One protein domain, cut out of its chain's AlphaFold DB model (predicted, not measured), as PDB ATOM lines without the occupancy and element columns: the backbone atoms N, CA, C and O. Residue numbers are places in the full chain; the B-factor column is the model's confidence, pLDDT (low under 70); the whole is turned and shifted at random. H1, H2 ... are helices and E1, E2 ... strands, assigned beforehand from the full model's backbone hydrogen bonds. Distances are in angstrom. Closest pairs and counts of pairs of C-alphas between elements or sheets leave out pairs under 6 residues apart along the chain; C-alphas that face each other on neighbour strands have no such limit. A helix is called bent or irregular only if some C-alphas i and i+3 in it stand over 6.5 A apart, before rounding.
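What this domain is: This is residues 117 to 286 of the 1114 residues of the protein "CxC4 domain-containing protein" of Mixia osmundae (strain CBS 9802 / IAM 14324 / JCM 22182 / KY 12970) (UniProt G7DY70). Two strongly twisted sheets of four strands, E1 to E4 and E5 to E8, follow each other along the longest axis and overlap in part, a sandwich only partly face to face. H3 and H4 pack on one face of the first sheet, H6 on its opposite face, and the longest helix, H7, crosses one face of the second. The printed part has 170 residues, with eight named helices and eight named strands in the order H1 E1 E2 E3 E4 H2 H3 H4 H5 E5 E6 H6 E7 E8 H7 H8. Both sheets are antiparallel, in the orders E1 E2 E3 E4 and E5 E6 E7 E8, and the class is mixed. The whole is compact, with a radius of gyration of the C-alphas of 16.4 A and spans of 51 by 35 by 30 A.

How they stand to each other: Start at H1, residues 117 to 121, which only grazes the sheet of E1, residues 125 to 129, E2, 132 to 136, E3, 144 to 152, and E4, 155 to 160. These strands form a meander, each the antiparallel neighbour of the one before; within hydrogen-bond range are N 126 and O 134, 2.9 A, N 133 and O 147, 2.8 A, and N 150 and O 157, 2.9 A. H2, residues 163 to 168, and H5, 193 to 196, are only just not on this sheet, with 4 pairs of C-alphas within 10 A each. H3, residues 172 to 179, is on it at a height of 8.2 A; its closest C-alphas to E4 are those of Val 174 and Trp 158, 5.8 A. H4, residues 181 to 186, is on the same face. Next find E5, residues 203 to 212, which bends by 57 degrees at Leu 206, whose C-alpha is 6.2 A from that of Thr 126 in E1, the closest of the two strands. E6, residues 215 to 222, E7, 237 to 243, and E8, 251 to 254, complete the second sheet, in the order E5 E6 E7 E8, each strand the antiparallel neighbour of the next; within hydrogen-bond range look for N 204 and O 221, 2.9 A, N 218 and O 241, 2.8 A, and N 242 and O 251, 2.8 A. H6, residues 229 to 235, is on the first sheet, on the face opposite to H3, and is irregular, but only just: C-alphas 231 and 234 are 6.7 A apart. H7, residues 265 to 277, is on the second sheet at a height of 7.9 A, in two layers, a helix on one face of a sheet; C-alphas 267 and 239 of H7 and E7 are closest, 6.4 A. H8, residues 283 to 286, is close to H7 but not clearly touching, with C-alphas 286 and 272 closest, 7.1 A. Every O i to N i+4 pair is within range in H1, H2, H3, H4 and H7, but 0 of 3 in H6, where 2 of 4 O i to N i+3 pairs are; H5 and H8 are too short for an i+4 pair.

Where its parts are: Find C-alpha 117, where H1 begins, at (221.423, 241.190, 281.915). E3 is 26.1 A long, E5 25.1 A, E6 22.1 A and H7 18.1 A. E5 begins at C-alpha 203, (217.964, 231.806, 257.494), and H8 ends at C-alpha 286, (220.457, 217.185, 251.299).

The domain as a whole: The C-alphas farthest apart are those of Ser 153 and Thr 247, 52.5 A. The printed part has no cut, and no link is long. The mean pLDDT of the printed part is 70.9; 70 residues are under 70, among them 189 to 201, 224 to 235 and 275 to 286.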
ATOM      1  N   SER A 117     220.359 242.031 281.358       70.25
ATOM      2  CA  SER A 117     221.423 241.190 281.915       70.25
ATOM      3  C   SER A 117     221.008 239.726 282.107       70.25
ATOM      4  O   SER A 117     221.844 238.845 281.913       70.25
ATOM      5  N   ASP A 118     219.739 239.433 282.413       70.19
ATOM      6  CA  ASP A 118     219.250 238.046 282.507       70.19
ATOM      7  C   ASP A 118     219.175 237.389 281.118       70.19
ATOM      8  O   ASP A 118     219.624 236.256 280.926       70.19
ATOM      9  N   LEU A 119     218.668 238.130 280.122       71.44
ATOM     10  CA  LEU A 119     218.589 237.679 278.729       71.44
ATOM     11  C   LEU A 119     219.977 237.442 278.115       71.44
ATOM     12  O   LEU A 119     220.164 236.476 277.375       71.44
ATOM     13  N   GLU A 120     220.953 238.295 278.420       69.38
ATOM     14  CA  GLU A 120     222.338 238.140 277.966       69.38
ATOM     15  C   GLU A 120     223.040 236.975 278.684       69.38
ATOM     16  O   GLU A 120     223.680 236.149 278.027       69.38
ATOM     17  N   THR A 121     222.850 236.837 280.004       67.81
ATOM     18  CA  THR A 121     223.463 235.764 280.811       67.81
ATOM     19  C   THR A 121     222.969 234.372 280.402       67.81
ATOM     20  O   THR A 121     223.779 233.451 280.278       67.81
ATOM     21  N   GLU A 122     221.673 234.198 280.115       64.69
ATOM     22  CA  GLU A 122     221.146 232.926 279.593       64.69
ATOM     23  C   GLU A 122     221.420 232.697 278.091       64.69
ATOM     24  O   GLU A 122     221.074 231.634 277.563       64.69
ATOM     25  N   ARG A 123     222.001 233.672 277.371       65.94
ATOM     26  CA  ARG A 123     222.007 233.717 275.891       65.94
ATOM     27  C   ARG A 123     220.598 233.556 275.297       65.94
ATOM     28  O   ARG A 123     220.400 232.887 274.287       65.94
ATOM     29  N   ALA A 124     219.603 234.150 275.949       75.31
ATOM     30  CA  ALA A 124     218.199 234.106 275.554       75.31
ATOM     31  C   ALA A 124     217.827 235.177 274.507       75.31
ATOM     32  O   ALA A 124     216.653 235.311 274.171       75.31
ATOM     33  N   ILE A 125     218.793 235.930 273.967       84.00
ATOM     34  CA  ILE A 125     218.584 236.909 272.892       84.00
ATOM     35  C   ILE A 125     219.617 236.751 271.766       84.00
ATOM     36  O   ILE A 125     220.799 236.516 272.008       84.00
ATOM     37  N   THR A 126     219.172 236.906 270.517       84.56
ATOM     38  CA  THR A 126     220.024 236.866 269.315       84.56
ATOM     39  C   THR A 126     219.570 237.931 268.318       84.56
ATOM     40  O   THR A 126     218.416 237.918 267.887       84.56
ATOM     41  N   ARG A 127     220.452 238.848 267.900       83.88
ATOM     42  CA  ARG A 127     220.132 239.820 266.841       83.88
ATOM     43  C   ARG A 127     220.259 239.155 265.467       83.88
ATOM     44  O   ARG A 127     221.301 238.599 265.138       83.88
ATOM     45  N   ILE A 128     219.200 239.209 264.664       81.62
ATOM     46  CA  ILE A 128     219.138 238.585 263.327       81.62
ATOM     47  C   ILE A 128     219.464 239.601 262.224       81.62
ATOM     48  O   ILE A 128     219.983 239.236 261.173       81.62
ATOM     49  N   SER A 129     219.127 240.874 262.432       75.00
ATOM     50  CA  SER A 129     219.450 241.980 261.524       75.00
ATOM     51  C   SER A 129     219.441 243.307 262.298       75.00
ATOM     52  O   SER A 129     219.065 243.309 263.475       75.00
ATOM     53  N   PRO A 130     219.812 244.454 261.689       74.31
ATOM     54  CA  PRO A 130     219.881 245.732 262.403       74.31
ATOM     55  C   PRO A 130     218.611 246.093 263.194       74.31
ATOM     56  O   PRO A 130     218.722 246.620 264.295       74.31
ATOM     57  N   ASN A 131     217.432 245.722 262.683       78.50
ATOM     58  CA  ASN A 131     216.120 246.085 263.236       78.50
ATOM     59  C   ASN A 131     215.311 244.878 263.760       78.50
ATOM     60  O   ASN A 131     214.089 244.977 263.899       78.50
ATOM     61  N   MET A 132     215.942 243.717 263.999       83.69
ATOM     62  CA  MET A 132     215.222 242.497 264.392       83.69
ATOM     63  C   MET A 132     216.061 241.510 265.218       83.69
ATOM     64  O   MET A 132     217.200 241.187 264.877       83.69
ATOM     65  N   TRP A 133     215.436 240.946 266.250       88.38
ATOM     66  CA  TRP A 133     216.003 240.008 267.217       88.38
ATOM     67  C   TRP A 133     215.080 238.787 267.376       88.38
ATOM     68  O   TRP A 133     213.876 238.858 267.118       88.38
ATOM     69  N   ALA A 134     215.630 237.659 267.814       87.69
ATOM     70  CA  ALA A 134     214.873 236.580 268.440       87.69
ATOM     71  C   ALA A 134     215.124 236.607 269.950       87.69
ATOM     72  O   ALA A 134     216.256 236.826 270.381       87.69
ATOM     73  N   ILE A 135     214.074 236.361 270.729       86.62
ATOM     74  CA  ILE A 135     214.137 236.187 272.182       86.62
ATOM     75  C   ILE A 135     213.576 234.804 272.520       86.62
ATOM     76  O   ILE A 135     212.503 234.436 272.038       86.62
ATOM     77  N   ARG A 136     214.309 234.043 273.330       84.56
ATOM     78  CA  ARG A 136     213.897 232.759 273.905       84.56
ATOM     79  C   ARG A 136     213.224 233.011 275.253       84.56
ATOM     80  O   ARG A 136     213.663 233.860 276.023       84.56
ATOM     81  N   GLU A 137     212.161 232.277 275.552       78.00
ATOM     82  CA  GLU A 137     211.456 232.410 276.827       78.00
ATOM     83  C   GLU A 137     212.293 231.784 277.961       78.00
ATOM     84  O   GLU A 137     212.583 230.583 277.933       78.00
ATOM     85  N   ILE A 138     212.696 232.591 278.953       66.44
ATOM     86  CA  ILE A 138     213.481 232.119 280.107       66.44
ATOM     87  C   ILE A 138     212.745 230.958 280.796       66.44
ATOM     88  O   ILE A 138     211.539 231.006 281.044       66.44
ATOM     89  N   GLY A 139     213.473 229.869 281.047       64.19
ATOM     90  CA  GLY A 139     212.925 228.617 281.579       64.19
ATOM     91  C   GLY A 139     212.209 227.692 280.575       64.19
ATOM     92  O   GLY A 139     211.881 226.565 280.951       64.19
ATOM     93  N   LYS A 140     211.992 228.079 279.303       70.62
ATOM     94  CA  LYS A 140     211.343 227.225 278.278       70.62
ATOM     95  C   LYS A 140     212.168 227.122 276.987       70.62
ATOM     96  O   LYS A 140     211.968 227.872 276.036       70.62
ATOM     97  N   ARG A 141     213.032 226.097 276.920       64.62
ATOM     98  CA  ARG A 141     213.959 225.817 275.795       64.62
ATOM     99  C   ARG A 141     213.336 225.824 274.390       64.62
ATOM    100  O   ARG A 141     214.030 226.151 273.438       64.62
ATOM    101  N   ASP A 142     212.064 225.446 274.253       69.69
ATOM    102  CA  ASP A 142     211.405 225.289 272.947       69.69
ATOM    103  C   ASP A 142     210.654 226.546 272.450       69.69
ATOM    104  O   ASP A 142     210.153 226.550 271.321       69.69
ATOM    105  N   ASN A 143     210.576 227.615 273.256       78.69
ATOM    106  CA  ASN A 143     209.783 228.809 272.953       78.69
ATOM    107  C   ASN A 143     210.662 230.001 272.545       78.69
ATOM    108  O   ASN A 143     211.452 230.506 273.339       78.69
ATOM    109  N   PHE A 144     210.450 230.495 271.322       84.06
ATOM    110  CA  PHE A 144     211.086 231.698 270.782       84.06
ATOM    111  C   PHE A 144     210.038 232.667 270.208       84.06
ATOM    112  O   PHE A 144     209.021 232.244 269.646       84.06
ATOM    113  N   TYR A 145     210.329 233.964 270.289       86.00
ATOM    114  CA  TYR A 145     209.547 235.064 269.720       86.00
ATOM    115  C   TYR A 145     210.452 235.980 268.888       86.00
ATOM    116  O   TYR A 145     211.617 236.179 269.233       86.00
ATOM    117  N   HIS A 146     209.938 236.552 267.795       88.06
ATOM    118  CA  HIS A 146     210.639 237.620 267.079       88.06
ATOM    119  C   HIS A 146     210.260 238.971 267.679       88.06
ATOM    120  O   HIS A 146     209.079 239.251 267.893       88.06
ATOM    121  N   LEU A 147     211.266 239.809 267.896       86.12
ATOM    122  CA  LEU A 147     211.147 241.210 268.275       86.12
ATOM    123  C   LEU A 147     211.688 242.059 267.115       86.12
ATOM    124  O   LEU A 147     212.717 241.719 266.526       86.12
ATOM    125  N   TRP A 148     211.029 243.164 266.789       86.69
ATOM    126  CA  TRP A 148     211.507 244.144 265.814       86.69
ATOM    127  C   TRP A 148     211.431 245.561 266.383       86.69
ATOM    128  O   TRP A 148     210.610 245.844 267.255       86.69
ATOM    129  N   GLY A 149     212.290 246.442 265.874       82.88
ATOM    130  CA  GLY A 149     212.353 247.856 266.241       82.88
ATOM    131  C   GLY A 149     212.464 248.705 264.981       82.88
ATOM    132  O   GLY A 149     213.350 248.473 264.162       82.88
ATOM    133  N   LEU A 150     211.548 249.653 264.790       75.69
ATOM    134  CA  LEU A 150     211.480 250.507 263.601       75.69
ATOM    135  C   LEU A 150     211.785 251.960 263.982       75.69
ATOM    136  O   LEU A 150     211.126 252.470 264.887       75.69
ATOM    137  N   PRO A 151     212.740 252.642 263.325       71.69
ATOM    138  CA  PRO A 151     212.975 254.057 263.574       71.69
ATOM    139  C   PRO A 151     211.803 254.898 263.049       71.69
ATOM    140  O   PRO A 151     211.434 254.793 261.880       71.69
ATOM    141  N   ASP A 152     211.253 255.748 263.911       66.19
ATOM    142  CA  ASP A 152     210.219 256.736 263.595       66.19
ATOM    143  C   ASP A 152     210.542 258.042 264.331       66.19
ATOM    144  O   ASP A 152     210.663 258.068 265.557       66.19
ATOM    145  N   SER A 153     210.705 259.130 263.574       57.72
ATOM    146  CA  SER A 153     210.791 260.501 264.100       57.72
ATOM    147  C   SER A 153     211.827 260.710 265.227       57.72
ATOM    148  O   SER A 153     211.634 261.528 266.122       57.72
ATOM    149  N   GLY A 154     212.934 259.956 265.189       61.62
ATOM    150  CA  GLY A 154     214.021 259.991 266.183       61.62
ATOM    151  C   GLY A 154     213.907 258.973 267.328       61.62
ATOM    152  O   GLY A 154     214.875 258.784 268.060       61.62
ATOM    153  N   ASN A 155     212.775 258.277 267.456       72.38
ATOM    154  CA  ASN A 155     212.556 257.183 268.407       72.38
ATOM    155  C   ASN A 155     212.542 255.821 267.690       72.38
ATOM    156  O   ASN A 155     212.580 255.750 266.461       72.38
ATOM    157  N   ILE A 156     212.491 254.720 268.449       79.25
ATOM    158  CA  ILE A 156     212.376 253.357 267.905       79.25
ATOM    159  C   ILE A 156     211.084 252.719 268.421       79.25
ATOM    160  O   ILE A 156     210.940 252.455 269.615       79.25
ATOM    161  N   HIS A 157     210.144 252.453 267.513       83.19
ATOM    162  CA  HIS A 157     208.912 251.736 267.820       83.19
ATOM    163  C   HIS A 157     209.172 250.229 267.831       83.19
ATOM    164  O   HIS A 157     209.476 249.617 266.803       83.19
ATOM    165  N   TRP A 158     209.015 249.622 269.002       85.69
ATOM    166  CA  TRP A 158     209.222 248.195 269.235       85.69
ATOM    167  C   TRP A 158     207.948 247.369 268.987       85.69
ATOM    168  O   TRP A 158     206.837 247.895 269.046       85.69
ATOM    169  N   GLY A 159     208.092 246.073 268.699       84.69
ATOM    170  CA  GLY A 159     206.977 245.133 268.535       84.69
ATOM    171  C   GLY A 159     207.428 243.670 268.598       84.69
ATOM    172  O   GLY A 159     208.573 243.362 268.271       84.69
ATOM    173  N   CYS A 160     206.551 242.766 269.052       85.25
ATOM    174  CA  CYS A 160     206.880 241.360 269.324       85.25
ATOM    175  C   CYS A 160     205.815 240.381 268.786       85.25
ATOM    176  O   CYS A 160     204.621 240.687 268.790       85.25
ATOM    177  N   THR A 161     206.224 239.173 268.371       82.88
ATOM    178  CA  THR A 161     205.312 238.090 267.937       82.88
ATOM    179  C   THR A 161     204.717 237.267 269.086       82.88
ATOM    180  O   THR A 161     204.052 236.260 268.821       82.88
ATOM    181  N   CYS A 162     204.985 237.598 270.354       80.81
ATOM    182  CA  CYS A 162     204.400 236.860 271.474       80.81
ATOM    183  C   CYS A 162     202.875 237.068 271.540       80.81
ATOM    184  O   CYS A 162     202.336 238.057 271.037       80.81
ATOM    185  N   LYS A 163     202.159 236.125 272.166       77.38
ATOM    186  CA  LYS A 163     200.689 236.166 272.220       77.38
ATOM    187  C   LYS A 163     200.176 237.433 272.916       77.38
ATOM    188  O   LYS A 163     199.270 238.066 272.393       77.38
ATOM    189  N   THR A 164     200.785 237.829 274.034       77.38
ATOM    190  CA  THR A 164     200.402 239.029 274.798       77.38
ATOM    191  C   THR A 164     200.442 240.283 273.928       77.38
ATOM    192  O   THR A 164     199.435 240.968 273.799       77.38
ATOM    193  N   ASN A 165     201.549 240.518 273.213       74.88
ATOM    194  CA  ASN A 165     201.680 241.685 272.338       74.88
ATOM    195  C   ASN A 165     200.651 241.698 271.197       74.88
ATOM    196  O   ASN A 165     200.268 242.759 270.732       74.88
ATOM    197  N   ARG A 166     200.191 240.527 270.747       66.38
ATOM    198  CA  ARG A 166     199.153 240.406 269.714       66.38
ATOM    199  C   ARG A 166     197.733 240.636 270.244       66.38
ATOM    200  O   ARG A 166     196.866 241.045 269.474       66.38
ATOM    201  N   ASP A 167     197.493 240.325 271.513       65.50
ATOM    202  CA  ASP A 167     196.169 240.396 272.135       65.50
ATOM    203  C   ASP A 167     195.942 241.733 272.887       65.50
ATOM    204  O   ASP A 167     194.791 242.071 273.169       65.50
ATOM    205  N   SER A 168     197.002 242.500 273.193       69.94
ATOM    206  CA  SER A 168     196.925 243.783 273.923       69.94
ATOM    207  C   SER A 168     197.902 244.893 273.481       69.94
ATOM    208  O   SER A 168     198.057 245.859 274.223       69.94
ATOM    209  N   ASP A 169     198.586 244.766 272.333       65.94
ATOM    210  CA  ASP A 169     199.574 245.734 271.782       65.94
ATOM    211  C   ASP A 169     200.700 246.171 272.753       65.94
ATOM    212  O   ASP A 169     201.397 247.164 272.544       65.94
ATOM    213  N   HIS A 170     200.914 245.397 273.819       74.38
ATOM    214  CA  HIS A 170     201.934 245.628 274.834       74.38
ATOM    215  C   HIS A 170     202.372 244.298 275.459       74.38
ATOM    216  O   HIS A 170     201.554 243.389 275.635       74.38
ATOM    217  N   CYS A 171     203.659 244.170 275.795       84.38
ATOM    218  CA  CYS A 171     204.199 243.047 276.565       84.38
ATOM    219  C   CYS A 171     205.583 243.371 277.142       84.38
ATOM    220  O   CYS A 171     206.309 244.204 276.597       84.38
ATOM    221  N   ASP A 172     205.989 242.598 278.143       80.88
ATOM    222  CA  ASP A 172     207.270 242.667 278.849       80.88
ATOM    223  C   ASP A 172     208.468 242.703 277.877       80.88
ATOM    224  O   ASP A 172     209.369 243.520 278.026       80.88
ATOM    225  N   HIS A 173     208.462 241.885 276.812       84.44
ATOM    226  CA  HIS A 173     209.535 241.871 275.802       84.44
ATOM    227  C   HIS A 173     209.692 243.210 275.055       84.44
ATOM    228  O   HIS A 173     210.795 243.560 274.644       84.44
ATOM    229  N   VAL A 174     208.588 243.936 274.851       85.50
ATOM    230  CA  VAL A 174     208.562 245.254 274.197       85.50
ATOM    231  C   VAL A 174     208.949 246.345 275.193       85.50
ATOM    232  O   VAL A 174     209.717 247.233 274.834       85.50
ATOM    233  N   GLU A 175     208.501 246.248 276.448       83.69
ATOM    234  CA  GLU A 175     208.902 247.161 277.527       83.69
ATOM    235  C   GLU A 175     210.415 247.081 277.807       83.69
ATOM    236  O   GLU A 175     211.100 248.103 277.849       83.69
ATOM    237  N   ILE A 176     210.971 245.867 277.917       83.88
ATOM    238  CA  ILE A 176     212.408 245.630 278.124       83.88
ATOM    239  C   ILE A 176     213.221 246.180 276.949       83.88
ATOM    240  O   ILE A 176     214.230 246.849 277.175       83.88
ATOM    241  N   ALA A 177     212.783 245.942 275.710       84.31
ATOM    242  CA  ALA A 177     213.464 246.452 274.524       84.31
ATOM    243  C   ALA A 177     213.431 247.984 274.446       84.31
ATOM    244  O   ALA A 177     214.468 248.607 274.232       84.31
ATOM    245  N   HIS A 178     212.272 248.593 274.716       84.50
ATOM    246  CA  HIS A 178     212.115 250.043 274.806       84.50
ATOM    247  C   HIS A 178     213.065 250.643 275.853       84.50
ATOM    248  O   HIS A 178     213.890 251.504 275.533       84.50
ATOM    249  N   ASN A 179     213.040 250.111 277.077       83.12
ATOM    250  CA  ASN A 179     213.834 250.612 278.200       83.12
ATOM    251  C   ASN A 179     215.348 250.348 278.059       83.12
ATOM    252  O   ASN A 179     216.136 250.992 278.746       83.12
ATOM    253  N   ASN A 180     215.770 249.450 277.159       82.25
ATOM    254  CA  ASN A 180     217.179 249.123 276.890       82.25
ATOM    255  C   ASN A 180     217.569 249.363 275.413       82.25
ATOM    256  O   ASN A 180     218.485 248.721 274.893       82.25
ATOM    257  N   THR A 181     216.881 250.287 274.727       82.31
ATOM    258  CA  THR A 181     216.963 250.483 273.262       82.31
ATOM    259  C   THR A 181     218.401 250.607 272.733       82.31
ATOM    260  O   THR A 181     218.728 250.015 271.704       82.31
ATOM    261  N   GLN A 182     219.280 251.339 273.431       79.19
ATOM    262  CA  GLN A 182     220.680 251.499 273.010       79.19
ATOM    263  C   GLN A 182     221.456 250.175 273.049       79.19
ATOM    264  O   GLN A 182     222.136 249.846 272.080       79.19
ATOM    265  N   SER A 183     221.312 249.394 274.121       79.69
ATOM    266  CA  SER A 183     221.999 248.111 274.300       79.69
ATOM    267  C   SER A 183     221.539 247.080 273.263       79.69
ATOM    268  O   SER A 183     222.366 246.457 272.600       79.69
ATOM    269  N   PHE A 184     220.226 246.987 273.008       79.31
ATOM    270  CA  PHE A 184     219.678 246.146 271.930       79.31
ATOM    271  C   PHE A 184     220.276 246.496 270.556       79.31
ATOM    272  O   PHE A 184     220.558 245.597 269.756       79.31
ATOM    273  N   MET A 185     220.499 247.788 270.294       78.12
ATOM    274  CA  MET A 185     221.120 248.287 269.063       78.12
ATOM    275  C   MET A 185     222.648 248.111 269.007       78.12
ATOM    276  O   MET A 185     223.211 248.214 267.915       78.12
ATOM    277  N   GLN A 186     223.311 247.791 270.124       77.31
ATOM    278  CA  GLN A 186     224.748 247.482 270.198       77.31
ATOM    279  C   GLN A 186     225.061 245.979 270.081       77.31
ATOM    280  O   GLN A 186     226.184 245.627 269.722       77.31
ATOM    281  N   LEU A 187     224.083 245.089 270.308       77.06
ATOM    282  CA  LEU A 187     224.244 243.641 270.107       77.06
ATOM    283  C   LEU A 187     224.744 243.319 268.687       77.06
ATOM    284  O   LEU A 187     224.185 243.804 267.700       77.06
ATOM    285  N   GLN A 188     225.757 242.458 268.562       71.88
ATOM    286  CA  GLN A 188     226.224 241.976 267.258       71.88
ATOM    287  C   GLN A 188     225.154 241.107 266.575       71.88
ATOM    288  O   GLN A 188     224.443 240.347 267.233       71.88
ATOM    289  N   ALA A 189     225.030 241.230 265.251       68.00
ATOM    290  CA  ALA A 189     224.154 240.373 264.455       68.00
ATOM    291  C   ALA A 189     224.777 238.980 264.255       68.00
ATOM    292  O   ALA A 189     225.993 238.855 264.136       68.00
ATOM    293  N   ALA A 190     223.937 237.946 264.166       64.88
ATOM    294  CA  ALA A 190     224.356 236.553 263.957       64.88
ATOM    295  C   ALA A 190     224.998 236.273 262.577       64.88
ATOM    296  O   ALA A 190     225.535 235.193 262.358       64.88
ATOM    297  N   ASP A 191     224.929 237.236 261.658       63.62
ATOM    298  CA  ASP A 191     225.579 237.244 260.348       63.62
ATOM    299  C   ASP A 191     226.164 238.650 260.144       63.62
ATOM    300  O   ASP A 191     225.424 239.640 260.152       63.62
ATOM    301  N   ALA A 192     227.491 238.739 260.025       54.47
ATOM    302  CA  ALA A 192     228.207 240.006 259.905       54.47
ATOM    303  C   ALA A 192     228.151 240.593 258.482       54.47
ATOM    304  O   ALA A 192     228.036 241.811 258.336       54.47
ATOM    305  N   GLU A 193     228.163 239.755 257.440       53.12
ATOM    306  CA  GLU A 193     228.134 240.205 256.037       53.12
ATOM    307  C   GLU A 193     226.781 240.841 255.682       53.12
ATOM    308  O   GLU A 193     226.708 241.806 254.916       53.12
ATOM    309  N   CYS A 194     225.689 240.363 256.289       50.69
ATOM    310  CA  CYS A 194     224.366 240.962 256.094       50.69
ATOM    311  C   CYS A 194     224.245 242.409 256.615       50.69
ATOM    312  O   CYS A 194     223.374 243.145 256.135       50.69
ATOM    313  N   VAL A 195     225.091 242.835 257.564       47.91
ATOM    314  CA  VAL A 195     225.028 244.183 258.161       47.91
ATOM    315  C   VAL A 195     225.515 245.253 257.183       47.91
ATOM    316  O   VAL A 195     224.852 246.280 257.045       47.91
ATOM    317  N   GLU A 196     226.613 245.001 256.464       44.91
ATOM    318  CA  GLU A 196     227.253 245.975 255.561       44.91
ATOM    319  C   GLU A 196     226.342 246.395 254.390       44.91
ATOM    320  O   GLU A 196     226.370 247.542 253.947       44.91
ATOM    321  N   TYR A 197     225.461 245.494 253.939       45.69
ATOM    322  CA  TYR A 197     224.553 245.722 252.808       45.69
ATOM    323  C   TYR A 197     223.080 245.933 253.202       45.69
ATOM    324  O   TYR A 197     222.210 245.942 252.327       45.69
ATOM    325  N   GLY A 198     222.769 246.057 254.499       50.50
ATOM    326  CA  GLY A 198     221.401 246.276 254.996       50.50
ATOM    327  C   GLY A 198     220.408 245.147 254.673       50.50
ATOM    328  O   GLY A 198     219.197 245.378 254.612       50.50
ATOM    329  N   ARG A 199     220.896 243.924 254.426       55.00
ATOM    330  CA  ARG A 199     220.072 242.772 254.018       55.00
ATOM    331  C   ARG A 199     219.599 241.979 255.236       55.00
ATOM    332  O   ARG A 199     220.208 242.008 256.299       55.00
ATOM    333  N   VAL A 200     218.485 241.256 255.089       62.53
ATOM    334  CA  VAL A 200     217.945 240.400 256.159       62.53
ATOM    335  C   VAL A 200     218.162 238.927 255.780       62.53
ATOM    336  O   VAL A 200     217.531 238.471 254.821       62.53
ATOM    337  N   PRO A 201     219.006 238.160 256.498       69.56
ATOM    338  CA  PRO A 201     219.431 236.820 256.073       69.56
ATOM    339  C   PRO A 201     218.249 235.847 255.949       69.56
ATOM    340  O   PRO A 201     217.353 235.836 256.800       69.56
ATOM    341  N   GLN A 202     218.195 235.036 254.883       74.50
ATOM    342  CA  GLN A 202     217.040 234.152 254.620       74.50
ATOM    343  C   GLN A 202     216.835 233.102 255.719       74.50
ATOM    344  O   GLN A 202     215.698 232.832 256.107       74.50
ATOM    345  N   ALA A 203     217.926 232.572 256.261       80.88
ATOM    346  CA  ALA A 203     217.964 231.806 257.494       80.88
ATOM    347  C   ALA A 203     219.029 232.424 258.407       80.88
ATOM    348  O   ALA A 203     220.047 232.892 257.911       80.88
ATOM    349  N   ALA A 204     218.781 232.432 259.713       82.25
ATOM    350  CA  ALA A 204     219.767 232.792 260.725       82.25
ATOM    351  C   ALA A 204     219.753 231.742 261.836       82.25
ATOM    352  O   ALA A 204     218.677 231.379 262.328       82.25
ATOM    353  N   LEU A 205     220.935 231.256 262.208       80.94
ATOM    354  CA  LEU A 205     221.140 230.370 263.350       80.94
ATOM    355  C   LEU A 205     220.944 231.150 264.661       80.94
ATOM    356  O   LEU A 205     221.376 232.293 264.778       80.94
ATOM    357  N   LEU A 206     220.264 230.531 265.625       81.50
ATOM    358  CA  LEU A 206     219.953 231.115 266.935       81.50
ATOM    359  C   LEU A 206     220.677 230.368 268.056       81.50
ATOM    360  O   LEU A 206     221.289 230.978 268.925       81.50
ATOM    361  N   GLU A 207     220.615 229.037 268.027       80.62
ATOM    362  CA  GLU A 207     221.176 228.174 269.064       80.62
ATOM    363  C   GLU A 207     221.554 226.806 268.480       80.62
ATOM    364  O   GLU A 207     220.821 226.243 267.659       80.62
ATOM    365  N   ILE A 208     222.686 226.268 268.941       76.56
ATOM    366  CA  ILE A 208     223.049 224.851 268.834       76.56
ATOM    367  C   ILE A 208     223.020 224.284 270.254       76.56
ATOM    368  O   ILE A 208     223.597 224.878 271.165       76.56
ATOM    369  N   SER A 209     222.361 223.144 270.445       76.06
ATOM    370  CA  SER A 209     222.315 222.430 271.719       76.06
ATOM    371  C   SER A 209     222.717 220.973 271.510       76.06
ATOM    372  O   SER A 209     222.041 220.238 270.786       76.06
ATOM    373  N   ASN A 210     223.821 220.569 272.138       70.69
ATOM    374  CA  ASN A 210     224.308 219.192 272.120       70.69
ATOM    375  C   ASN A 210     223.756 218.491 273.367       70.69
ATOM    376  O   ASN A 210     224.211 218.754 274.481       70.69
ATOM    377  N   GLU A 211     222.741 217.646 273.191       59.19
ATOM    378  CA  GLU A 211     222.083 216.941 274.306       59.19
ATOM    379  C   GLU A 211     222.779 215.603 274.639       59.19
ATOM    380  O   GLU A 211     222.588 215.058 275.726       59.19
ATOM    381  N   SER A 212     223.637 215.111 273.740       57.34
ATOM    382  CA  SER A 212     224.624 214.046 273.970       57.34
ATOM    383  C   SER A 212     225.807 214.205 273.000       57.34
ATOM    384  O   SER A 212     225.824 215.137 272.194       57.34
ATOM    385  N   THR A 213     226.785 213.292 273.045       52.94
ATOM    386  CA  THR A 213     227.879 213.185 272.056       52.94
ATOM    387  C   THR A 213     227.390 213.008 270.618       52.94
ATOM    388  O   THR A 213     228.068 213.430 269.689       52.94
ATOM    389  N   ASP A 214     226.205 212.423 270.447       53.75
ATOM    390  CA  ASP A 214     225.668 211.992 269.156       53.75
ATOM    391  C   ASP A 214     224.386 212.752 268.768       53.75
ATOM    392  O   ASP A 214     223.789 212.461 267.735       53.75
ATOM    393  N   HIS A 215     223.897 213.689 269.590       65.88
ATOM    394  CA  HIS A 215     222.612 214.371 269.373       65.88
ATOM    395  C   HIS A 215     222.761 215.897 269.363       65.88
ATOM    396  O   HIS A 215     222.856 216.536 270.416       65.88
ATOM    397  N   CYS A 216     222.684 216.481 268.164       75.00
ATOM    398  CA  CYS A 216     222.787 217.923 267.935       75.00
ATOM    399  C   CYS A 216     221.437 218.518 267.498       75.00
ATOM    400  O   CYS A 216     220.872 218.147 266.463       75.00
ATOM    401  N   THR A 217     220.939 219.484 268.270       80.62
ATOM    402  CA  THR A 217     219.741 220.276 267.964       80.62
ATOM    403  C   THR A 217     220.132 221.670 267.483       80.62
ATOM    404  O   THR A 217     220.880 222.369 268.158       80.62
ATOM    405  N   PHE A 218     219.565 222.108 266.359       84.50
ATOM    406  CA  PHE A 218     219.765 223.431 265.769       84.50
ATOM    407  C   PHE A 218     218.448 224.212 265.725       84.50
ATOM    408  O   PHE A 218     217.417 223.688 265.286       84.50
ATOM    409  N   TRP A 219     218.499 225.486 266.110       84.88
ATOM    410  CA  TRP A 219     217.374 226.420 266.082       84.88
ATOM    411  C   TRP A 219     217.622 227.552 265.091       84.88
ATOM    412  O   TRP A 219     218.623 228.256 265.198       84.88
ATOM    413  N   LEU A 220     216.708 227.749 264.136       89.19
ATOM    414  CA  LEU A 220     216.863 228.746 263.075       89.19
ATOM    415  C   LEU A 220     215.620 229.625 262.893       89.19
ATOM    416  O   LEU A 220     214.485 229.147 262.960       89.19
ATOM    417  N   SER A 221     215.852 230.901 262.579       87.94
ATOM    418  CA  SER A 221     214.849 231.880 262.143       87.94
ATOM    419  C   SER A 221     214.869 232.004 260.617       87.94
ATOM    420  O   SER A 221     215.855 232.475 260.052       87.94
ATOM    421  N   VAL A 222     213.796 231.587 259.933       84.88
ATOM    422  CA  VAL A 222     213.783 231.391 258.467       84.88
ATOM    423  C   VAL A 222     212.642 232.150 257.779       84.88
ATOM    424  O   VAL A 222     211.513 232.142 258.268       84.88
ATOM    425  N   VAL A 223     212.909 232.745 256.612       83.31
ATOM    426  CA  VAL A 223     211.929 233.349 255.685       83.31
ATOM    427  C   VAL A 223     212.156 232.839 254.254       83.31
ATOM    428  O   VAL A 223     213.257 232.426 253.907       83.31
ATOM    429  N   ARG A 224     211.120 232.856 253.400       68.94
ATOM    430  CA  ARG A 224     211.221 232.390 251.995       68.94
ATOM    431  C   ARG A 224     211.615 233.458 250.978       68.94
ATOM    432  O   ARG A 224     211.945 233.109 249.852       68.94
ATOM    433  N   SER A 225     211.510 234.730 251.339       60.56
ATOM    434  CA  SER A 225     211.831 235.859 250.473       60.56
ATOM    435  C   SER A 225     212.453 236.970 251.319       60.56
ATOM    436  O   SER A 225     212.025 237.200 252.451       60.56
ATOM    437  N   ALA A 226     213.505 237.606 250.803       52.16
ATOM    438  CA  ALA A 226     214.324 238.577 251.540       52.16
ATOM    439  C   ALA A 226     213.920 240.037 251.252       52.16
ATOM    440  O   ALA A 226     214.691 240.966 251.484       52.16
ATOM    441  N   ASP A 227     212.715 240.233 250.714       48.50
ATOM    442  CA  ASP A 227     212.288 241.496 250.121       48.50
ATOM    443  C   ASP A 227     211.799 242.474 251.200       48.50
ATOM    444  O   ASP A 227     210.669 242.379 251.687       48.50
ATOM    445  N   THR A 228     212.656 243.447 251.523       51.66
ATOM    446  CA  THR A 228     212.475 244.541 252.504       51.66
ATOM    447  C   THR A 228     212.408 244.121 253.982       51.66
ATOM    448  O   THR A 228     211.924 243.048 254.343       51.66
ATOM    449  N   MET A 229     212.899 244.990 254.878       48.56
ATOM    450  CA  MET A 229     212.999 244.673 256.311       48.56
ATOM    451  C   MET A 229     211.626 244.453 256.963       48.56
ATOM    452  O   MET A 229     211.394 243.413 257.586       48.56
ATOM    453  N   GLN A 230     210.719 245.419 256.795       45.62
ATOM    454  CA  GLN A 230     209.467 245.525 257.549       45.62
ATOM    455  C   GLN A 230     208.454 244.425 257.189       45.62
ATOM    456  O   GLN A 230     207.783 243.890 258.070       45.62
ATOM    457  N   GLU A 231     208.395 244.006 255.920       46.09
ATOM    458  CA  GLU A 231     207.559 242.873 255.504       46.09
ATOM    459  C   GLU A 231     208.121 241.501 255.938       46.09
ATOM    460  O   GLU A 231     207.393 240.508 255.875       46.09
ATOM    461  N   SER A 232     209.387 241.406 256.370       55.91
ATOM    462  CA  SER A 232     210.038 240.111 256.637       55.91
ATOM    463  C   SER A 232     209.762 239.532 258.032       55.91
ATOM    464  O   SER A 232     209.658 238.311 258.158       55.91
ATOM    465  N   ALA A 233     209.598 240.368 259.068       55.50
ATOM    466  CA  ALA A 233     209.477 239.919 260.462       55.50
ATOM    467  C   ALA A 233     208.251 239.009 260.675       55.50
ATOM    468  O   ALA A 233     208.391 237.844 261.041       55.50
ATOM    469  N   ASN A 234     207.058 239.484 260.302       58.72
ATOM    470  CA  ASN A 234     205.798 238.731 260.407       58.72
ATOM    471  C   ASN A 234     205.694 237.517 259.453       58.72
ATOM    472  O   ASN A 234     204.700 236.790 259.484       58.72
ATOM    473  N   LYS A 235     206.699 237.292 258.594       68.00
ATOM    474  CA  LYS A 235     206.792 236.138 257.681       68.00
ATOM    475  C   LYS A 235     207.846 235.113 258.120       68.00
ATOM    476  O   LYS A 235     207.958 234.066 257.477       68.00
ATOM    477  N   ARG A 236     208.619 235.394 259.177       80.44
ATOM    478  CA  ARG A 236     209.635 234.472 259.701       80.44
ATOM    479  C   ARG A 236     209.024 233.367 260.543       80.44
ATOM    480  O   ARG A 236     207.972 233.513 261.160       80.44
ATOM    481  N   VAL A 237     209.705 232.228 260.547       83.25
ATOM    482  CA  VAL A 237     209.320 231.046 261.317       83.25
ATOM    483  C   VAL A 237     210.517 230.501 262.073       83.25
ATOM    484  O   VAL A 237     211.641 230.543 261.576       83.25
ATOM    485  N   PHE A 238     210.258 229.930 263.246       86.44
ATOM    486  CA  PHE A 238     211.251 229.139 263.958       86.44
ATOM    487  C   PHE A 238     211.236 227.705 263.433       86.44
ATOM    488  O   PHE A 238     210.168 227.118 263.203       86.44
ATOM    489  N   VAL A 239     212.426 227.151 263.226       86.50
ATOM    490  CA  VAL A 239     212.663 225.776 262.784       86.50
ATOM    491  C   VAL A 239     213.607 225.112 263.781       86.50
ATOM    492  O   VAL A 239     214.712 225.602 263.989       86.50
ATOM    493  N   LYS A 240     213.170 223.990 264.362       86.81
ATOM    494  CA  LYS A 240     214.024 223.066 265.118       86.81
ATOM    495  C   LYS A 240     214.438 221.947 264.169       86.81
ATOM    496  O   LYS A 240     213.550 221.304 263.601       86.81
ATOM    497  N   LEU A 241     215.733 221.708 264.001       83.88
ATOM    498  CA  LEU A 241     216.278 220.505 263.364       83.88
ATOM    499  C   LEU A 241     217.031 219.704 264.425       83.88
ATOM    500  O   LEU A 241     217.794 220.283 265.189       83.88
ATOM    501  N   VAL A 242     216.820 218.394 264.477       81.94
ATOM    502  CA  VAL A 242     217.496 217.485 265.409       81.94
ATOM    503  C   VAL A 242     218.150 216.378 264.598       81.94
ATOM    504  O   VAL A 242     217.458 215.636 263.897       81.94
ATOM    505  N   TYR A 243     219.474 216.289 264.690       76.00
ATOM    506  CA  TYR A 243     220.278 215.221 264.104       76.00
ATOM    507  C   TYR A 243     220.563 214.185 265.205       76.00
ATOM    508  O   TYR A 243     221.200 214.548 266.196       76.00
ATOM    509  N   PRO A 244     220.064 212.938 265.086       64.94
ATOM    510  CA  PRO A 244     220.246 211.900 266.105       64.94
ATOM    511  C   PRO A 244     221.573 211.131 265.979       64.94
ATOM    512  O   PRO A 244     221.880 210.327 266.852       64.94
ATOM    513  N   ASP A 245     222.322 211.351 264.899       64.12
ATOM    514  CA  ASP A 245     223.744 211.035 264.736       64.12
ATOM    515  C   ASP A 245     224.274 211.816 263.511       64.12
ATOM    516  O   ASP A 245     223.490 212.423 262.771       64.12
ATOM    517  N   ALA A 246     225.591 211.806 263.275       56.19
ATOM    518  CA  ALA A 246     226.241 212.542 262.180       56.19
ATOM    519  C   ALA A 246     225.956 211.997 260.758       56.19
ATOM    520  O   ALA A 246     226.345 212.615 259.767       56.19
ATOM    521  N   THR A 247     225.290 210.845 260.636       53.19
ATOM    522  CA  THR A 247     224.957 210.173 259.366       53.19
ATOM    523  C   THR A 247     223.450 210.116 259.078       53.19
ATOM    524  O   THR A 247     223.046 209.925 257.928       53.19
ATOM    525  N   SER A 248     222.614 210.304 260.103       59.56
ATOM    526  CA  SER A 248     221.156 210.215 260.031       59.56
ATOM    527  C   SER A 248     220.461 211.478 259.526       59.56
ATOM    528  O   SER A 248     220.919 212.610 259.668       59.56
ATOM    529  N   TRP A 249     219.261 211.268 258.984       61.88
ATOM    530  CA  TRP A 249     218.386 212.338 258.515       61.88
ATOM    531  C   TRP A 249     217.837 213.188 259.667       61.88
ATOM    532  O   TRP A 249     217.236 212.626 260.589       61.88
ATOM    533  N   PRO A 250     217.937 214.531 259.598       69.56
ATOM    534  CA  PRO A 250     217.376 215.388 260.628       69.56
ATOM    535  C   PRO A 250     215.848 215.318 260.619       69.56
ATOM    536  O   PRO A 250     215.192 215.612 259.611       69.56
ATOM    537  N   TYR A 251     215.261 214.999 261.770       74.25
ATOM    538  CA  TYR A 251     213.851 215.297 262.008       74.25
ATOM    539  C   TYR A 251     213.717 216.726 262.537       74.25
ATOM    540  O   TYR A 251     214.678 217.347 262.979       74.25
ATOM    541  N   GLY A 252     212.518 217.301 262.466       74.50
ATOM    542  CA  GLY A 252     212.363 218.692 262.863       74.50
ATOM    543  C   GLY A 252     210.933 219.186 262.952       74.50
ATOM    544  O   GLY A 252     209.991 218.558 262.456       74.50
ATOM    545  N   THR A 253     210.783 220.355 263.563       80.25
ATOM    546  CA  THR A 253     209.522 221.093 263.683       80.25
ATOM    547  C   THR A 253     209.630 222.432 262.948       80.25
ATOM    548  O   THR A 253     210.687 222.833 262.474       80.25
ATOM    549  N   CYS A 254     208.500 223.096 262.730       82.25
ATOM    550  CA  CYS A 254     208.463 224.447 262.171       82.25
ATOM    551  C   CYS A 254     207.208 225.118 262.723       82.25
ATOM    552  O   CYS A 254     206.127 224.540 262.569       82.25
ATOM    553  N   SER A 255     207.348 226.287 263.353       73.00
ATOM    554  CA  SER A 255     206.285 226.907 264.163       73.00
ATOM    555  C   SER A 255     204.959 227.067 263.405       73.00
ATOM    556  O   SER A 255     203.900 226.758 263.945       73.00
ATOM    557  N   ILE A 256     205.010 227.442 262.121       71.19
ATOM    558  CA  ILE A 256     203.818 227.553 261.260       71.19
ATOM    559  C   ILE A 256     203.464 226.225 260.565       71.19
ATOM    560  O   ILE A 256     202.290 225.880 260.428       71.19
ATOM    561  N   CYS A 257     204.450 225.446 260.107       71.56
ATOM    562  CA  CYS A 257     204.202 224.277 259.246       71.56
ATOM    563  C   CYS A 257     203.996 222.943 259.991       71.56
ATOM    564  O   CYS A 257     203.896 221.903 259.343       71.56
ATOM    565  N   ALA A 258     203.909 222.927 261.325       56.28
ATOM    566  CA  ALA A 258     203.836 221.698 262.128       56.28
ATOM    567  C   ALA A 258     202.697 220.718 261.748       56.28
ATOM    568  O   ALA A 258     202.789 219.528 262.041       56.28
ATOM    569  N   ARG A 259     201.640 221.181 261.061       50.53
ATOM    570  CA  ARG A 259     200.503 220.343 260.629       50.53
ATOM    571  C   ARG A 259     200.777 219.470 259.387       50.53
ATOM    572  O   ARG A 259     200.005 218.545 259.139       50.53
ATOM    573  N   SER A 260     201.847 219.703 258.615       47.59
ATOM    574  CA  SER A 260     202.244 218.822 257.499       47.59
ATOM    575  C   SER A 260     203.249 217.759 257.956       47.59
ATOM    576  O   SER A 260     204.399 218.075 258.251       47.59
ATOM    577  N   ARG A 261     202.830 216.483 257.972       49.66
ATOM    578  CA  ARG A 261     203.627 215.338 258.473       49.66
ATOM    579  C   ARG A 261     204.836 214.923 257.608       49.66
ATOM    580  O   ARG A 261     205.506 213.962 257.961       49.66
ATOM    581  N   SER A 262     205.124 215.608 256.503       58.56
ATOM    582  CA  SER A 262     206.205 215.240 255.575       58.56
ATOM    583  C   SER A 262     206.756 216.468 254.835       58.56
ATOM    584  O   SER A 262     206.234 216.838 253.785       58.56
ATOM    585  N   TRP A 263     207.820 217.056 255.391       63.16
ATOM    586  CA  TRP A 263     208.607 218.169 254.830       63.16
ATOM    587  C   TRP A 263     207.908 219.537 254.673       63.16
ATOM    588  O   TRP A 263     206.687 219.644 254.573       63.16
ATOM    589  N   CYS A 264     208.705 220.613 254.660       76.94
ATOM    590  CA  CYS A 264     208.304 221.936 254.168       76.94
ATOM    591  C   CYS A 264     209.540 222.788 253.822       76.94
ATOM    592  O   CYS A 264     210.587 222.641 254.447       76.94
ATOM    593  N   ALA A 265     209.394 223.743 252.897       77.06
ATOM    594  CA  ALA A 265     210.508 224.565 252.408       77.06
ATOM    595  C   ALA A 265     211.235 225.395 253.491       77.06
ATOM    596  O   ALA A 265     212.375 225.787 253.290       77.06
ATOM    597  N   HIS A 266     210.621 225.649 254.654       82.88
ATOM    598  CA  HIS A 266     211.321 226.294 255.775       82.88
ATOM    599  C   HIS A 266     212.353 225.362 256.430       82.88
ATOM    600  O   HIS A 266     213.413 225.823 256.834       82.88
ATOM    601  N   ARG A 267     212.061 224.054 256.514       81.38
ATOM    602  CA  ARG A 267     213.019 223.041 256.992       81.38
ATOM    603  C   ARG A 267     214.111 222.780 255.964       81.38
ATOM    604  O   ARG A 267     215.250 222.581 256.346       81.38
ATOM    605  N   GLU A 268     213.761 222.844 254.684       77.62
ATOM    606  CA  GLU A 268     214.703 222.731 253.565       77.62
ATOM    607  C   GLU A 268     215.725 223.875 253.574       77.62
ATOM    608  O   GLU A 268     216.921 223.618 253.631       77.62
ATOM    609  N   LEU A 269     215.265 225.132 253.641       77.19
ATOM    610  CA  LEU A 269     216.141 226.304 253.781       77.19
ATOM    611  C   LEU A 269     216.985 226.251 255.066       77.19
ATOM    612  O   LEU A 269     218.171 226.567 255.025       77.19
ATOM    613  N   ALA A 270     216.404 225.804 256.186       82.75
ATOM    614  CA  ALA A 270     217.149 225.599 257.427       82.75
ATOM    615  C   ALA A 270     218.257 224.540 257.280       82.75
ATOM    616  O   ALA A 270     219.381 224.772 257.716       82.75
ATOM    617  N   GLN A 271     217.963 223.395 256.654       78.56
ATOM    618  CA  GLN A 271     218.934 222.314 256.468       78.56
ATOM    619  C   GLN A 271     220.057 222.735 255.515       78.56
ATOM    620  O   GLN A 271     221.220 222.494 255.822       78.56
ATOM    621  N   ILE A 272     219.724 223.407 254.405       72.75
ATOM    622  CA  ILE A 272     220.704 223.962 253.461       72.75
ATOM    623  C   ILE A 272     221.660 224.918 254.186       72.75
ATOM    624  O   ILE A 272     222.870 224.796 254.030       72.75
ATOM    625  N   HIS A 273     221.133 225.823 255.019       75.62
ATOM    626  CA  HIS A 273     221.952 226.774 255.772       75.62
ATOM    627  C   HIS A 273     222.862 226.079 256.803       75.62
ATOM    628  O   HIS A 273     224.039 226.413 256.876       75.62
ATOM    629  N   ILE A 274     222.373 225.063 257.530       74.69
ATOM    630  CA  ILE A 274     223.210 224.264 258.447       74.69
ATOM    631  C   ILE A 274     224.304 223.486 257.705       74.69
ATOM    632  O   ILE A 274     225.456 223.520 258.119       74.69
ATOM    633  N   VAL A 275     223.979 222.819 256.597       68.56
ATOM    634  CA  VAL A 275     224.957 222.053 255.801       68.56
ATOM    635  C   VAL A 275     226.043 222.962 255.217       68.56
ATOM    636  O   VAL A 275     227.215 222.592 255.235       68.56
ATOM    637  N   HIS A 276     225.674 224.171 254.787       64.31
ATOM    638  CA  HIS A 276     226.618 225.176 254.295       64.31
ATOM    639  C   HIS A 276     227.475 225.790 255.419       64.31
ATOM    640  O   HIS A 276     228.657 226.042 255.208       64.31
ATOM    641  N   ALA A 277     226.910 226.004 256.613       64.31
ATOM    642  CA  ALA A 277     227.637 226.515 257.781       64.31
ATOM    643  C   ALA A 277     228.588 225.476 258.409       64.31
ATOM    644  O   ALA A 277     229.602 225.847 258.990       64.31
ATOM    645  N   LEU A 278     228.278 224.182 258.273       62.41
ATOM    646  CA  LEU A 278     229.118 223.068 258.730       62.41
ATOM    647  C   LEU A 278     230.096 222.548 257.654       62.41
ATOM    648  O   LEU A 278     230.801 221.573 257.896       62.41
ATOM    649  N   GLY A 279     230.147 223.172 256.470       51.06
ATOM    650  CA  GLY A 279     231.148 222.875 255.438       51.06
ATOM    651  C   GLY A 279     230.992 221.537 254.697       51.06
ATOM    652  O   GLY A 279     231.946 221.090 254.065       51.06
ATOM    653  N   TYR A 280     229.826 220.884 254.737       53.47
ATOM    654  CA  TYR A 280     229.619 219.601 254.049       53.47
ATOM    655  C   TYR A 280     229.369 219.794 252.542       53.47
ATOM    656  O   TYR A 280     228.365 220.374 252.132       53.47
ATOM    657  N   VAL A 281     230.267 219.255 251.708       39.84
ATOM    658  CA  VAL A 281     230.358 219.571 250.263       39.84
ATOM    659  C   VAL A 281     229.508 218.655 249.352       39.84
ATOM    660  O   VAL A 281     229.480 218.869 248.146       39.84
ATOM    661  N   GLU A 282     228.765 217.667 249.873       42.78
ATOM    662  CA  GLU A 282     227.924 216.757 249.059       42.78
ATOM    663  C   GLU A 282     226.420 217.125 249.071       42.78
ATOM    664  O   GLU A 282     225.705 216.767 250.014       42.78
ATOM    665  N   PRO A 283     225.857 217.735 248.001       40.72
ATOM    666  CA  PRO A 283     224.438 218.110 247.956       40.72
ATOM    667  C   PRO A 283     223.482 216.914 247.855       40.72
ATOM    668  O   PRO A 283     222.270 217.066 248.011       40.72
ATOM    669  N   GLU A 284     223.990 215.716 247.574       40.22
ATOM    670  CA  GLU A 284     223.162 214.516 247.431       40.22
ATOM    671  C   GLU A 284     222.638 214.022 248.791       40.22
ATOM    672  O   GLU A 284     221.537 213.476 248.861       40.22
ATOM    673  N   ARG A 285     223.330 214.359 249.894       42.31
ATOM    674  CA  ARG A 285     222.865 214.140 251.278       42.31
ATOM    675  C   ARG A 285     221.901 215.221 251.796       42.31
ATOM    676  O   ARG A 285     221.479 215.152 252.946       42.31
ATOM    677  N   LEU A 286     221.505 216.198 250.969       45.56
ATOM    678  CA  LEU A 286     220.457 217.185 251.299       45.56
ATOM    679  C   LEU A 286     219.041 216.750 250.886       45.56
ATOM    680  O   LEU A 286     218.071 217.417 251.245       45.56
TER     681      LEU A 286